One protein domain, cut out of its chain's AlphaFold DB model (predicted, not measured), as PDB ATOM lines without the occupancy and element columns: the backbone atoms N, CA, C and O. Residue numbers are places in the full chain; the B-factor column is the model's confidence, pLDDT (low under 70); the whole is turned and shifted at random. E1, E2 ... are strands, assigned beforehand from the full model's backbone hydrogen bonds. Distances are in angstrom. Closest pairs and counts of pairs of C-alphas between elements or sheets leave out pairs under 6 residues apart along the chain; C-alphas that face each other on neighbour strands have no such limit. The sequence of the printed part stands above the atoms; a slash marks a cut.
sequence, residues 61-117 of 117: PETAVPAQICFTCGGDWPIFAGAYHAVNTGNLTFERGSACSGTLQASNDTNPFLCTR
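This is residues 61 to 117 of the 117 residues of an uncharacterized protein of Burkholderia sp. MSHR3999 (UniProt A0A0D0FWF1). Mostly loop with little regular structure, this domain has two small strand pairs, E1 with E4 and E2 with E3, meeting where E1 nears E2. Its 57 printed residues, 12 in named strands, hold E1 to E4 in chain order, two antiparallel sheets, class all strand. It is compact, radius of gyration of the C-alphas 11.1 A, spanning 36 by 22 by 17 A.

Start at E1, residues 68 to 70; its antiparallel neighbour is E4, residues 113 to 115, N 68 and O 115 within hydrogen-bond range at 2.8 A. Next, E2, residues 93 to 95, forms a hairpin with E3, residues 105 to 107; N 93 and O 107 are within hydrogen-bond range at 2.8 A. The closest C-alphas of E1 and E2, Cys 70 and Glu 95, are 4.8 A apart.

Find C-alpha 68 at (196.411, 178.656, 255.887), where E1, 6.1 A long, begins; E4, 6.2 A, ends at C-alpha 115, (192.476, 182.103, 255.594). E2 spans 6.3 A, E3 6.4 A.

The farthest C-alphas, 62 and 90, are 36.5 A apart. The printed part has no cut; link E1 to E2 is long. Residues 61 to 65, 76 to 92 and 117 have pLDDT under 70.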
ATOM      1  N   PRO A  61     203.154 190.314 265.498       50.72
ATOM      2  CA  PRO A  61     203.489 188.910 265.730       50.72
ATOM      3  C   PRO A  61     202.511 188.198 266.680       50.72
ATOM      4  O   PRO A  61     202.529 186.973 266.748       50.72
ATOM      5  N   GLU A  62     201.644 188.933 267.386       48.78
ATOM      6  CA  GLU A  62     200.614 188.357 268.258       48.78
ATOM      7  C   GLU A  62     199.289 188.045 267.538       48.78
ATOM      8  O   GLU A  62     198.463 187.291 268.057       48.78
ATOM      9  N   THR A  63     199.068 188.583 266.333       51.94
ATOM     10  CA  THR A  63     197.850 188.317 265.543       51.94
ATOM     11  C   THR A  63     198.124 187.771 264.151       51.94
ATOM     12  O   THR A  63     197.244 187.100 263.628       51.94
ATOM     13  N   ALA A  64     199.328 187.997 263.619       55.06
ATOM     14  CA  ALA A  64     199.814 187.565 262.319       55.06
ATOM     15  C   ALA A  64     199.881 186.037 262.214       55.06
ATOM     16  O   ALA A  64     200.895 185.415 262.544       55.06
ATOM     17  N   VAL A  65     198.809 185.417 261.739       64.00
ATOM     18  CA  VAL A  65     198.797 184.007 261.383       64.00
ATOM     19  C   VAL A  65     199.069 183.891 259.882       64.00
ATOM     20  O   VAL A  65     198.295 184.415 259.073       64.00
ATOM     21  N   PRO A  66     200.159 183.202 259.473       70.25
ATOM     22  CA  PRO A  66     200.450 182.992 258.062       70.25
ATOM     23  C   PRO A  66     199.259 182.331 257.376       70.25
ATOM     24  O   PRO A  66     198.571 181.519 257.994       70.25
ATOM     25  N   ALA A  67     199.048 182.659 256.100       78.12
ATOM     26  CA  ALA A  67     197.928 182.144 255.327       78.12
ATOM     27  C   ALA A  67     197.844 180.610 255.414       78.12
ATOM     28  O   ALA A  67     198.840 179.917 255.196       78.12
ATOM     29  N   GLN A  68     196.670 180.087 255.758       81.19
ATOM     30  CA  GLN A  68     196.411 178.656 255.887       81.19
ATOM     31  C   GLN A  68     195.339 178.213 254.896       81.19
ATOM     32  O   GLN A  68     194.383 178.944 254.649       81.19
ATOM     33  N   ILE A  69     195.491 176.996 254.372       84.50
ATOM     34  CA  ILE A  69     194.441 176.310 253.614       84.50
ATOM     35  C   ILE A  69     193.572 175.521 254.591       84.50
ATOM     36  O   ILE A  69     194.084 174.706 255.367       84.50
ATOM     37  N   CYS A  70     192.267 175.780 254.569       84.44
ATOM     38  CA  CYS A  70     191.321 175.260 255.554       84.44
ATOM     39  C   CYS A  70     189.980 174.915 254.907       84.44
ATOM     40  O   CYS A  70     189.533 175.607 253.992       84.44
ATOM     41  N   PHE A  71     189.301 173.898 255.433       84.44
ATOM     42  CA  PHE A  71     187.948 173.515 255.024       84.44
ATOM     43  C   PHE A  71     186.956 174.680 255.140       84.44
ATOM     44  O   PHE A  71     186.086 174.863 254.302       84.44
ATOM     45  N   THR A  72     187.107 175.502 256.180       82.81
ATOM     46  CA  THR A  72     186.453 176.810 256.311       82.81
ATOM     47  C   THR A  72     187.346 177.726 257.141       82.81
ATOM     48  O   THR A  72     188.107 177.248 257.985       82.81
ATOM     49  N   CYS A  73     187.239 179.042 256.945       79.75
ATOM     50  CA  CYS A  73     188.011 179.991 257.747       79.75
ATOM     51  C   CYS A  73     187.472 180.159 259.172       79.75
ATOM     52  O   CYS A  73     188.276 180.333 260.076       79.75
ATOM     53  N   GLY A  74     186.160 180.006 259.408       76.31
ATOM     54  CA  GLY A  74     185.540 180.152 260.737       76.31
ATOM     55  C   GLY A  74     185.858 181.481 261.458       76.31
ATOM     56  O   GLY A  74     186.644 182.290 260.978       76.31
ATOM     57  N   GLY A  75     185.261 181.709 262.637       73.38
ATOM     58  CA  GLY A  75     185.627 182.814 263.550       73.38
ATOM     59  C   GLY A  75     185.834 184.195 262.894       73.38
ATOM     60  O   GLY A  75     185.047 184.597 262.040       73.38
ATOM     61  N   ASP A  76     186.904 184.890 263.308       65.12
ATOM     62  CA  ASP A  76     187.339 186.213 262.814       65.12
ATOM     63  C   ASP A  76     188.355 186.137 261.660       65.12
ATOM     64  O   ASP A  76     189.043 187.117 261.385       65.12
ATOM     65  N   TRP A  77     188.538 184.983 261.016       66.69
ATOM     66  CA  TRP A  77     189.513 184.864 259.932       66.69
ATOM     67  C   TRP A  77     189.008 185.600 258.681       66.69
ATOM     68  O   TRP A  77     188.045 185.130 258.063       66.69
ATOM     69  N   PRO A  78     189.622 186.723 258.249       65.75
ATOM     70  CA  PRO A  78     189.295 187.307 256.960       65.75
ATOM     71  C   PRO A  78     189.581 186.305 255.838       65.75
ATOM     72  O   PRO A  78     190.671 185.737 255.726       65.75
ATOM     73  N   ILE A  79     188.565 186.103 255.001       65.94
ATOM     74  CA  ILE A  79     188.637 185.278 253.802       65.94
ATOM     75  C   ILE A  79     189.204 186.158 252.689       65.94
ATOM     76  O   ILE A  79     188.520 187.062 252.206       65.94
ATOM     77  N   PHE A  80     190.425 185.879 252.239       63.28
ATOM     78  CA  PHE A  80     190.853 186.383 250.936       63.28
ATOM     79  C   PHE A  80     190.255 185.457 249.880       63.28
ATOM     80  O   PHE A  80     190.671 184.314 249.700       63.28
ATOM     81  N   ALA A  81     189.162 185.934 249.282       50.41
ATOM     82  CA  ALA A  81     188.238 185.114 248.518       50.41
ATOM     83  C   ALA A  81     188.823 184.661 247.174       50.41
ATOM     84  O   ALA A  81     189.102 185.459 246.282       50.41
ATOM     85  N   GLY A  82     188.913 183.344 247.034       53.19
ATOM     86  CA  GLY A  82     189.098 182.604 245.797       53.19
ATOM     87  C   GLY A  82     188.944 181.128 246.140       53.19
ATOM     88  O   GLY A  82     189.480 180.684 247.151       53.19
ATOM     89  N   ALA A  83     188.165 180.367 245.373       55.19
ATOM     90  CA  ALA A  83     188.185 178.916 245.520       55.19
ATOM     91  C   ALA A  83     189.551 178.428 245.017       55.19
ATOM     92  O   ALA A  83     189.880 178.607 243.841       55.19
ATOM     93  N   TYR A  84     190.368 177.867 245.908       65.94
ATOM     94  CA  TYR A  84     191.661 177.312 245.526       65.94
ATOM     95  C   TYR A  84     191.437 175.876 245.085       65.94
ATOM     96  O   TYR A  84     191.333 174.969 245.903       65.94
ATOM     97  N   HIS A  85     191.340 175.675 243.774       61.81
ATOM     98  CA  HIS A  85     191.237 174.336 243.220       61.81
ATOM     99  C   HIS A  85     192.572 173.610 243.374       61.81
ATOM    100  O   HIS A  85     193.602 174.063 242.867       61.81
ATOM    101  N   ALA A  86     192.551 172.462 244.043       62.66
ATOM    102  CA  ALA A  86     193.715 171.594 244.105       62.66
ATOM    103  C   ALA A  86     194.013 171.020 242.711       62.66
ATOM    104  O   ALA A  86     193.325 170.130 242.212       62.66
ATOM    105  N   VAL A  87     195.043 171.548 242.053       58.81
ATOM    106  CA  VAL A  87     195.556 171.004 240.793       58.81
ATOM    107  C   VAL A  87     196.527 169.856 241.087       58.81
ATOM    108  O   VAL A  87     197.444 170.004 241.888       58.81
ATOM    109  N   ASN A  88     196.350 168.720 240.404       58.09
ATOM    110  CA  ASN A  88     197.245 167.547 240.425       58.09
ATOM    111  C   ASN A  88     197.345 166.719 241.723       58.09
ATOM    112  O   ASN A  88     198.289 165.945 241.868       58.09
ATOM    113  N   THR A  89     196.382 166.780 242.642       57.78
ATOM    114  CA  THR A  89     196.481 166.035 243.913       57.78
ATOM    115  C   THR A  89     195.694 164.717 243.978       57.78
ATOM    116  O   THR A  89     195.563 164.125 245.046       57.78
ATOM    117  N   GLY A  90     195.178 164.206 242.853       59.28
ATOM    118  CA  GLY A  90     194.541 162.880 242.823       59.28
ATOM    119  C   GLY A  90     193.284 162.767 243.698       59.28
ATOM    120  O   GLY A  90     193.073 161.735 244.328       59.28
ATOM    121  N   ASN A  91     192.461 163.823 243.708       66.19
ATOM    122  CA  ASN A  91     191.202 164.001 244.455       66.19
ATOM    123  C   ASN A  91     191.320 164.402 245.935       66.19
ATOM    124  O   ASN A  91     190.280 164.544 246.575       66.19
ATOM    125  N   LEU A  92     192.524 164.607 246.482       68.44
ATOM    126  CA  LEU A  92     192.682 165.025 247.882       68.44
ATOM    127  C   LEU A  92     193.429 166.351 248.012       68.44
ATOM    128  O   LEU A  92     194.475 166.524 247.407       68.44
ATOM    129  N   THR A  93     192.957 167.271 248.839       76.31
ATOM    130  CA  THR A  93     193.675 168.513 249.167       76.31
ATOM    131  C   THR A  93     194.221 168.433 250.585       76.31
ATOM    132  O   THR A  93     193.605 167.808 251.438       76.31
ATOM    133  N   PHE A  94     195.374 169.045 250.867       81.50
ATOM    134  CA  PHE A  94     195.882 169.133 252.240       81.50
ATOM    135  C   PHE A  94     195.423 170.435 252.894       81.50
ATOM    136  O   PHE A  94     195.686 171.516 252.371       81.50
ATOM    137  N   GLU A  95     194.746 170.331 254.034       83.56
ATOM    138  CA  GLU A  95     194.109 171.459 254.719       83.56
ATOM    139  C   GLU A  95     194.036 171.221 256.249       83.56
ATOM    140  O   GLU A  95     194.339 170.124 256.721       83.56
ATOM    141  N   ARG A  96     193.752 172.257 257.055       85.56
ATOM    142  CA  ARG A  96     193.819 172.224 258.542       85.56
ATOM    143  C   ARG A  96     192.496 171.942 259.270       85.56
ATOM    144  O   ARG A  96     192.395 172.117 260.482       85.56
ATOM    145  N   GLY A  97     191.473 171.513 258.561       82.81
ATOM    146  CA  GLY A  97     190.098 171.391 259.020       82.81
ATOM    147  C   GLY A  97     189.384 172.737 259.172       82.81
ATOM    148  O   GLY A  97     189.803 173.785 258.675       82.81
ATOM    149  N   SER A  98     188.265 172.699 259.895       85.38
ATOM    150  CA  SER A  98     187.447 173.878 260.180       85.38
ATOM    151  C   SER A  98     188.200 174.911 261.028       85.38
ATOM    152  O   SER A  98     188.932 174.572 261.966       85.38
ATOM    153  N   ALA A  99     187.994 176.186 260.702       80.75
ATOM    154  CA  ALA A  99     188.563 177.336 261.397       80.75
ATOM    155  C   ALA A  99     190.100 177.345 261.514       80.75
ATOM    156  O   ALA A  99     190.650 177.960 262.430       80.75
ATOM    157  N   CYS A 100     190.792 176.626 260.622       81.81
ATOM    158  CA  CYS A 100     192.251 176.503 260.604       81.81
ATOM    159  C   CYS A 100     192.878 176.023 261.925       81.81
ATOM    160  O   CYS A 100     194.027 176.349 262.224       81.81
ATOM    161  N   SER A 101     192.126 175.263 262.723       81.75
ATOM    162  CA  SER A 101     192.495 174.906 264.101       81.75
ATOM    163  C   SER A 101     193.104 173.507 264.254       81.75
ATOM    164  O   SER A 101     193.647 173.181 265.309       81.75
ATOM    165  N   GLY A 102     193.030 172.676 263.214       80.38
ATOM    166  CA  GLY A 102     193.510 171.299 263.224       80.38
ATOM    167  C   GLY A 102     194.924 171.110 262.669       80.38
ATOM    168  O   GLY A 102     195.609 172.024 262.188       80.38
ATOM    169  N   THR A 103     195.372 169.858 262.733       82.44
ATOM    170  CA  THR A 103     196.587 169.394 262.060       82.44
ATOM    171  C   THR A 103     196.402 169.404 260.545       82.44
ATOM    172  O   THR A 103     195.296 169.188 260.056       82.44
ATOM    173  N   LEU A 104     197.489 169.618 259.798       82.31
ATOM    174  CA  LEU A 104     197.464 169.495 258.341       82.31
ATOM    175  C   LEU A 104     197.154 168.041 257.958       82.31
ATOM    176  O   LEU A 104     197.892 167.135 258.346       82.31
ATOM    177  N   GLN A 105     196.076 167.825 257.213       84.12
ATOM    178  CA  GLN A 105     195.580 166.500 256.846       84.12
ATOM    179  C   GLN A 105     195.070 166.485 255.406       84.12
ATOM    180  O   GLN A 105     194.708 167.525 254.861       84.12
ATOM    181  N   ALA A 106     195.053 165.305 254.789       84.06
ATOM    182  CA  ALA A 106     194.410 165.124 253.495       84.06
ATOM    183  C   ALA A 106     192.883 165.168 253.661       84.06
ATOM    184  O   ALA A 106     192.332 164.554 254.572       84.06
ATOM    185  N   SER A 107     192.215 165.864 252.755       81.81
ATOM    186  CA  SER A 107     190.775 166.080 252.712       81.81
ATOM    187  C   SER A 107     190.259 165.787 251.311       81.81
ATOM    188  O   SER A 107     190.972 165.990 250.333       81.81
ATOM    189  N   ASN A 108     189.023 165.307 251.202       83.31
ATOM    190  CA  ASN A 108     188.337 165.133 249.920       83.31
ATOM    191  C   ASN A 108     187.676 166.425 249.412       83.31
ATOM    192  O   ASN A 108     187.071 166.417 248.340       83.31
ATOM    193  N   ASP A 109     187.780 167.518 250.169       78.69
ATOM    194  CA  ASP A 109     187.401 168.841 249.699       78.69
ATOM    195  C   ASP A 109     188.394 169.315 248.634       78.69
ATOM    196  O   ASP A 109     189.596 169.409 248.879       78.69
ATOM    197  N   THR A 110     187.891 169.604 247.439       78.00
ATOM    198  CA  THR A 110     188.683 170.075 246.299       78.00
ATOM    199  C   THR A 110     188.739 171.597 246.197       78.00
ATOM    200  O   THR A 110     189.453 172.108 245.331       78.00
ATOM    201  N   ASN A 111     188.015 172.311 247.069       79.12
ATOM    202  CA  ASN A 111     187.862 173.765 247.050       79.12
ATOM    203  C   ASN A 111     188.045 174.401 248.442       79.12
ATOM    204  O   ASN A 111     187.169 175.157 248.877       79.12
ATOM    205  N   PRO A 112     189.155 174.142 249.154       80.94
ATOM    206  CA  PRO A 112     189.370 174.759 250.452       80.94
ATOM    207  C   PRO A 112     189.553 176.282 250.346       80.94
ATOM    208  O   PRO A 112     189.870 176.847 249.291       80.94
ATOM    209  N   PHE A 113     189.398 176.952 251.484       82.69
ATOM    210  CA  PHE A 113     189.565 178.394 251.628       82.69
ATOM    211  C   PHE A 113     191.001 178.748 252.022       82.69
ATOM    212  O   PHE A 113     191.646 178.009 252.769       82.69
ATOM    213  N   LEU A 114     191.477 179.915 251.577       84.06
ATOM    214  CA  LEU A 114     192.683 180.548 252.114       84.06
ATOM    215  C   LEU A 114     192.298 181.557 253.198       84.06
ATOM    216  O   LEU A 114     191.564 182.514 252.944       84.06
ATOM    217  N   CYS A 115     192.823 181.347 254.398       80.00
ATOM    218  CA  CYS A 115     192.476 182.103 255.594       80.00
ATOM    219  C   CYS A 115     193.725 182.773 256.170       80.00
ATOM    220  O   CYS A 115     194.763 182.127 256.312       80.00
ATOM    221  N   THR A 116     193.639 184.056 256.518       75.50
ATOM    222  CA  THR A 116     194.760 184.856 257.060       75.50
ATOM    223  C   THR A 116     194.330 185.602 258.317       75.50
ATOM    224  O   THR A 116     193.151 185.926 258.412       75.50
ATOM    225  N   ARG A 117     195.235 185.921 259.246       68.56
ATOM    226  CA  ARG A 117     194.954 186.778 260.414       68.56
ATOM    227  C   ARG A 117     196.175 187.622 260.762       68.56
ATOM    228  O   ARG A 117     197.278 187.179 260.385       68.56
TER     229      ARG A 117